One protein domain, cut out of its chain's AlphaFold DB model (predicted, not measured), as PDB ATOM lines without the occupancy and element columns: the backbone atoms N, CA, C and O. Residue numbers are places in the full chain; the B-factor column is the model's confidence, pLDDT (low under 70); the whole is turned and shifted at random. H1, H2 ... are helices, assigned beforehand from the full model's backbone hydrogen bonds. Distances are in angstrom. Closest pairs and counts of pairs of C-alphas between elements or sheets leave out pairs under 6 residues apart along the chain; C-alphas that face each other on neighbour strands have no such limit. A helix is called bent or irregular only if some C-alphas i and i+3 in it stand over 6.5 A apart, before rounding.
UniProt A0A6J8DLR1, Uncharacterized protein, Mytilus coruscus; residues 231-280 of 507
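Overview. This is residues 231 to 280 of the 507 residues of an uncharacterized protein of Mytilus coruscus (UniProt A0A6J8DLR1). The model is an open V of two helices, H1 and the longer H2, which are joined at the V's corner by an unnamed link and have no contact with each other. Nothing fills the space between the two arms. The printed part has 50 residues with two named helices, H1 then H2 along the chain, and no named strand; its class is all helix. It is extended, with a radius of gyration of the C-alphas of 16.2 A, and its outline is flat, spanning 42 by 31 by 15 A.

Along the chain. Start at Gly 231, the first printed residue, and step to C-alpha 232 at (93.043, -66.616, -14.308), where H1 begins. H1 holds residues 232 to 248 and measures 25.5 A from first to last C-alpha. It is neither bent nor irregular, but only just: C-alphas 241 and 244 are 6.3 A apart. Go on past the link to C-alpha 256 at (64.874, -55.892, -10.587); from there H2, residues 256 to 280, runs 36.6 A to C-alpha 280 at (87.058, -54.346, 18.427).

Arrangement. Compare H1 with H2 and you will find them apart, with no C-alpha of the one within 8 A of the other. A short link of 7 residues joins them. In H2 every O i to N i+4 pair is within hydrogen-bond range; in H1 11 of 13 are.

Size, cuts and confidence. Look at Met 249 and Tyr 280 for the two C-alphas farthest apart, 44.0 A. The printed part has no cut and no long link. Its mean pLDDT is 70.9, and residues 232 to 236 and 242 to 258 are under 70.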
ATOM      1  N   GLY A 231      94.481 -68.405 -18.778       71.44
ATOM      2  CA  GLY A 231      94.421 -68.602 -17.325       71.44
ATOM      3  C   GLY A 231      93.692 -67.488 -16.552       71.44
ATOM      4  O   GLY A 231      93.169 -66.532 -17.115       71.44
ATOM      5  N   TYR A 232      93.695 -67.577 -15.220       60.50
ATOM      6  CA  TYR A 232      93.043 -66.616 -14.308       60.50
ATOM      7  C   TYR A 232      93.298 -65.136 -14.672       60.50
ATOM      8  O   TYR A 232      92.365 -64.336 -14.727       60.50
ATOM      9  N   LEU A 233      94.531 -64.799 -15.063       59.94
ATOM     10  CA  LEU A 233      94.904 -63.475 -15.577       59.94
ATOM     11  C   LEU A 233      94.133 -63.051 -16.841       59.94
ATOM     12  O   LEU A 233      93.731 -61.896 -16.949       59.94
ATOM     13  N   ALA A 234      93.870 -63.962 -17.778       68.75
ATOM     14  CA  ALA A 234      93.066 -63.680 -18.966       68.75
ATOM     15  C   ALA A 234      91.573 -63.520 -18.639       68.75
ATOM     16  O   ALA A 234      90.883 -62.753 -19.312       68.75
ATOM     17  N   SER A 235      91.072 -64.186 -17.591       68.75
ATOM     18  CA  SER A 235      89.704 -63.961 -17.100       68.75
ATOM     19  C   SER A 235      89.537 -62.562 -16.493       68.75
ATOM     20  O   SER A 235      88.608 -61.853 -16.872       68.75
ATOM     21  N   ILE A 236      90.500 -62.105 -15.680       67.56
ATOM     22  CA  ILE A 236      90.522 -60.742 -15.122       67.56
ATOM     23  C   ILE A 236      90.646 -59.706 -16.244       67.56
ATOM     24  O   ILE A 236      89.912 -58.718 -16.264       67.56
ATOM     25  N   ARG A 237      91.537 -59.941 -17.218       73.75
ATOM     26  CA  ARG A 237      91.738 -59.032 -18.356       73.75
ATOM     27  C   ARG A 237      90.474 -58.918 -19.207       73.75
ATOM     28  O   ARG A 237      90.099 -57.811 -19.582       73.75
ATOM     29  N   ARG A 238      89.769 -60.027 -19.452       76.31
ATOM     30  CA  ARG A 238      88.461 -60.002 -20.123       76.31
ATOM     31  C   ARG A 238      87.428 -59.239 -19.311       76.31
ATOM     32  O   ARG A 238      86.758 -58.392 -19.887       76.31
ATOM     33  N   GLU A 239      87.343 -59.469 -18.004       75.12
ATOM     34  CA  GLU A 239      86.394 -58.765 -17.138       75.12
ATOM     35  C   GLU A 239      86.616 -57.243 -17.173       75.12
ATOM     36  O   GLU A 239      85.670 -56.479 -17.391       75.12
ATOM     37  N   TYR A 240      87.872 -56.798 -17.066       70.75
ATOM     38  CA  TYR A 240      88.250 -55.388 -17.182       70.75
ATOM     39  C   TYR A 240      87.950 -54.796 -18.562       70.75
ATOM     40  O   TYR A 240      87.440 -53.683 -18.637       70.75
ATOM     41  N   LEU A 241      88.203 -55.537 -19.643       71.44
ATOM     42  CA  LEU A 241      87.926 -55.084 -21.012       71.44
ATOM     43  C   LEU A 241      86.428 -55.126 -21.369       71.44
ATOM     44  O   LEU A 241      85.975 -54.373 -22.230       71.44
ATOM     45  N   THR A 242      85.626 -55.950 -20.689       66.88
ATOM     46  CA  THR A 242      84.160 -55.959 -20.847       66.88
ATOM     47  C   THR A 242      83.450 -54.844 -20.079       66.88
ATOM     48  O   THR A 242      82.398 -54.386 -20.527       66.88
ATOM     49  N   LYS A 243      84.017 -54.351 -18.970       59.47
ATOM     50  CA  LYS A 243      83.443 -53.249 -18.173       59.47
ATOM     51  C   LYS A 243      83.204 -51.945 -18.964       59.47
ATOM     52  O   LYS A 243      82.109 -51.404 -18.825       59.47
ATOM     53  N   PRO A 244      84.095 -51.458 -19.849       54.97
ATOM     54  CA  PRO A 244      83.811 -50.262 -20.648       54.97
ATOM     55  C   PRO A 244      82.724 -50.485 -21.715       54.97
ATOM     56  O   PRO A 244      81.958 -49.568 -22.003       54.97
ATOM     57  N   ARG A 245      82.557 -51.709 -22.245       52.28
ATOM     58  CA  ARG A 245      81.432 -52.033 -23.149       52.28
ATOM     59  C   ARG A 245      80.074 -52.016 -22.440       52.28
ATOM     60  O   ARG A 245      79.075 -51.674 -23.065       52.28
ATOM     61  N   LEU A 246      80.036 -52.335 -21.145       50.31
ATOM     62  CA  LEU A 246      78.820 -52.263 -20.325       50.31
ATOM     63  C   LEU A 246      78.440 -50.831 -19.918       50.31
ATOM     64  O   LEU A 246      77.288 -50.604 -19.570       50.31
ATOM     65  N   LEU A 247      79.374 -49.877 -19.975       52.75
ATOM     66  CA  LEU A 247      79.087 -48.451 -19.767       52.75
ATOM     67  C   LEU A 247      78.609 -47.762 -21.056       52.75
ATOM     68  O   LEU A 247      77.832 -46.816 -20.989       52.75
ATOM     69  N   ALA A 248      79.043 -48.250 -22.225       52.31
ATOM     70  CA  ALA A 248      78.640 -47.722 -23.531       52.31
ATOM     71  C   ALA A 248      77.296 -48.285 -24.034       52.31
ATOM     72  O   ALA A 248      76.581 -47.620 -24.784       52.31
ATOM     73  N   MET A 249      76.922 -49.500 -23.624       47.34
ATOM     74  CA  MET A 249      75.565 -50.003 -23.820       47.34
ATOM     75  C   MET A 249      74.703 -49.458 -22.684       47.34
ATOM     76  O   MET A 249      74.799 -49.950 -21.563       47.34
ATOM     77  N   GLY A 250      73.905 -48.424 -22.974       50.47
ATOM     78  CA  GLY A 250      72.977 -47.790 -22.028       50.47
ATOM     79  C   GLY A 250      72.172 -48.801 -21.200       50.47
ATOM     80  O   GLY A 250      72.083 -49.967 -21.586       50.47
ATOM     81  N   PRO A 251      71.598 -48.372 -20.059       51.28
ATOM     82  CA  PRO A 251      71.217 -49.229 -18.942       51.28
ATOM     83  C   PRO A 251      70.330 -50.375 -19.422       51.28
ATOM     84  O   PRO A 251      69.107 -50.258 -19.518       51.28
ATOM     85  N   ARG A 252      70.947 -51.521 -19.726       53.22
ATOM     86  CA  ARG A 252      70.212 -52.769 -19.835       53.22
ATOM     87  C   ARG A 252      69.675 -52.977 -18.442       53.22
ATOM     88  O   ARG A 252      70.465 -53.207 -17.532       53.22
ATOM     89  N   ARG A 253      68.359 -52.792 -18.298       56.09
ATOM     90  CA  ARG A 253      67.602 -53.026 -17.072       56.09
ATOM     91  C   ARG A 253      68.090 -54.352 -16.509       56.09
ATOM     92  O   ARG A 253      67.698 -55.411 -16.999       56.09
ATOM     93  N   LYS A 254      68.997 -54.289 -15.530       55.75
ATOM     94  CA  LYS A 254      69.279 -55.436 -14.683       55.75
ATOM     95  C   LYS A 254      67.912 -55.817 -14.165       55.75
ATOM     96  O   LYS A 254      67.125 -54.945 -13.785       55.75
ATOM     97  N   THR A 255      67.551 -57.084 -14.307       60.66
ATOM     98  CA  THR A 255      66.235 -57.497 -13.831       60.66
ATOM     99  C   THR A 255      66.157 -57.064 -12.367       60.66
ATOM    100  O   THR A 255      67.117 -57.251 -11.627       60.66
ATOM    101  N   PHE A 256      65.063 -56.423 -11.951       59.47
ATOM    102  CA  PHE A 256      64.874 -55.892 -10.587       59.47
ATOM    103  C   PHE A 256      65.270 -56.905  -9.485       59.47
ATOM    104  O   PHE A 256      65.693 -56.561  -8.383       59.47
ATOM    105  N   ARG A 257      65.197 -58.194  -9.830       65.56
ATOM    106  CA  ARG A 257      65.600 -59.346  -9.028       65.56
ATOM    107  C   ARG A 257      67.112 -59.477  -8.772       65.56
ATOM    108  O   ARG A 257      67.509 -60.033  -7.755       65.56
ATOM    109  N   GLU A 258      67.963 -59.011  -9.680       68.19
ATOM    110  CA  GLU A 258      69.421 -59.008  -9.505       68.19
ATOM    111  C   GLU A 258      69.879 -57.822  -8.653       68.19
ATOM    112  O   GLU A 258      70.754 -57.986  -7.807       68.19
ATOM    113  N   GLU A 259      69.254 -56.654  -8.807       71.56
ATOM    114  CA  GLU A 259      69.570 -55.473  -7.991       71.56
ATOM    115  C   GLU A 259      69.179 -55.671  -6.525       71.56
ATOM    116  O   GLU A 259      69.970 -55.377  -5.630       71.56
ATOM    117  N   THR A 260      68.010 -56.264  -6.275       77.38
ATOM    118  CA  THR A 260      67.573 -56.640  -4.920       77.38
ATOM    119  C   THR A 260      68.514 -57.656  -4.276       77.38
ATOM    120  O   THR A 260      68.883 -57.494  -3.116       77.38
ATOM    121  N   LYS A 261      69.003 -58.645  -5.033       84.25
ATOM    122  CA  LYS A 261      69.972 -59.624  -4.521       84.25
ATOM    123  C   LYS A 261      71.312 -58.983  -4.145       84.25
ATOM    124  O   LYS A 261      71.876 -59.317  -3.107       84.25
ATOM    125  N   VAL A 262      71.809 -58.056  -4.965       76.94
ATOM    126  CA  VAL A 262      73.045 -57.309  -4.668       76.94
ATOM    127  C   VAL A 262      72.856 -56.409  -3.444       76.94
ATOM    128  O   VAL A 262      73.767 -56.293  -2.624       76.94
ATOM    129  N   PHE A 263      71.676 -55.806  -3.280       84.38
ATOM    130  CA  PHE A 263      71.352 -55.001  -2.104       84.38
ATOM    131  C   PHE A 263      71.309 -55.845  -0.821       84.38
ATOM    132  O   PHE A 263      71.971 -55.494   0.153       84.38
ATOM    133  N   GLU A 264      70.623 -56.992  -0.835       88.44
ATOM    134  CA  GLU A 264      70.584 -57.929   0.299       88.44
ATOM    135  C   GLU A 264      71.979 -58.457   0.663       88.44
ATOM    136  O   GLU A 264      72.324 -58.586   1.840       88.44
ATOM    137  N   GLU A 265      72.809 -58.757  -0.340       84.44
ATOM    138  CA  GLU A 265      74.182 -59.208  -0.121       84.44
ATOM    139  C   GLU A 265      75.042 -58.105   0.507       84.44
ATOM    140  O   GLU A 265      75.790 -58.373   1.453       84.44
ATOM    141  N   ARG A 266      74.877 -56.856   0.057       89.69
ATOM    142  CA  ARG A 266      75.565 -55.689   0.621       89.69
ATOM    143  C   ARG A 266      75.116 -55.394   2.049       89.69
ATOM    144  O   ARG A 266      75.955 -55.132   2.905       89.69
ATOM    145  N   GLU A 267      73.821 -55.484   2.331       91.00
ATOM    146  CA  GLU A 267      73.291 -55.306   3.683       91.00
ATOM    147  C   GLU A 267      73.806 -56.403   4.624       91.00
ATOM    148  O   GLU A 267      74.260 -56.122   5.734       91.00
ATOM    149  N   LYS A 268      73.832 -57.657   4.161       90.44
ATOM    150  CA  LYS A 268      74.382 -58.785   4.920       90.44
ATOM    151  C   LYS A 268      75.881 -58.639   5.173       90.44
ATOM    152  O   LYS A 268      76.346 -58.998   6.254       90.44
ATOM    153  N   TYR A 269      76.633 -58.138   4.195       90.56
ATOM    154  CA  TYR A 269      78.048 -57.824   4.361       90.56
ATOM    155  C   TYR A 269      78.240 -56.722   5.405       90.56
ATOM    156  O   TYR A 269      78.985 -56.923   6.359       90.56
ATOM    157  N   ASN A 270      77.496 -55.619   5.301       86.00
ATOM    158  CA  ASN A 270      77.577 -54.514   6.255       86.00
ATOM    159  C   ASN A 270      77.220 -54.949   7.682       86.00
ATOM    160  O   ASN A 270      77.920 -54.562   8.608       86.00
ATOM    161  N   ARG A 271      76.205 -55.806   7.875       86.12
ATOM    162  CA  ARG A 271      75.895 -56.372   9.204       86.12
ATOM    163  C   ARG A 271      77.037 -57.227   9.754       86.12
ATOM    164  O   ARG A 271      77.336 -57.157  10.936       86.12
ATOM    165  N   LYS A 272      77.695 -58.029   8.909       84.62
ATOM    166  CA  LYS A 272      78.862 -58.818   9.336       84.62
ATOM    167  C   LYS A 272      80.043 -57.930   9.709       84.62
ATOM    168  O   LYS A 272      80.695 -58.199  10.706       84.62
ATOM    169  N   VAL A 273      80.313 -56.901   8.909       86.88
ATOM    170  CA  VAL A 273      81.395 -55.949   9.177       86.88
ATOM    171  C   VAL A 273      81.105 -55.156  10.447       86.88
ATOM    172  O   VAL A 273      81.998 -55.044  11.272       86.88
ATOM    173  N   ALA A 274      79.869 -54.692  10.651       82.81
ATOM    174  CA  ALA A 274      79.456 -54.025  11.884       82.81
ATOM    175  C   ALA A 274      79.689 -54.920  13.109       82.81
ATOM    176  O   ALA A 274      80.365 -54.495  14.031       82.81
ATOM    177  N   ASN A 275      79.277 -56.193  13.068       78.56
ATOM    178  CA  ASN A 275      79.529 -57.123  14.174       78.56
ATOM    179  C   ASN A 275      81.026 -57.329  14.473       78.56
ATOM    180  O   ASN A 275      81.389 -57.555  15.622       78.56
ATOM    181  N   ILE A 276      81.889 -57.301  13.449       76.94
ATOM    182  CA  ILE A 276      83.344 -57.419  13.626       76.94
ATOM    183  C   ILE A 276      83.918 -56.122  14.201       76.94
ATOM    184  O   ILE A 276      84.764 -56.170  15.080       76.94
ATOM    185  N   LEU A 277      83.471 -54.961  13.721       82.69
ATOM    186  CA  LEU A 277      83.930 -53.672  14.239       82.69
ATOM    187  C   LEU A 277      83.459 -53.445  15.678       82.69
ATOM    188  O   LEU A 277      84.232 -52.938  16.483       82.69
ATOM    189  N   ASP A 278      82.249 -53.891  16.017       79.56
ATOM    190  CA  ASP A 278      81.721 -53.852  17.380       79.56
ATOM    191  C   ASP A 278      82.590 -54.688  18.328       79.56
ATOM    192  O   ASP A 278      82.881 -54.230  19.430       79.56
ATOM    193  N   TYR A 279      83.077 -55.855  17.884       75.25
ATOM    194  CA  TYR A 279      84.000 -56.694  18.661       75.25
ATOM    195  C   TYR A 279      85.275 -55.936  19.065       75.25
ATOM    196  O   TYR A 279      85.690 -56.020  20.212       75.25
ATOM    197  N   TYR A 280      85.848 -55.138  18.158       76.50
ATOM    198  CA  TYR A 280      87.058 -54.346  18.427       76.50
ATOM    199  C   TYR A 280      86.786 -52.971  19.055       76.50
ATOM    200  O   TYR A 280      87.722 -52.231  19.346       76.50
TER     201      TYR A 280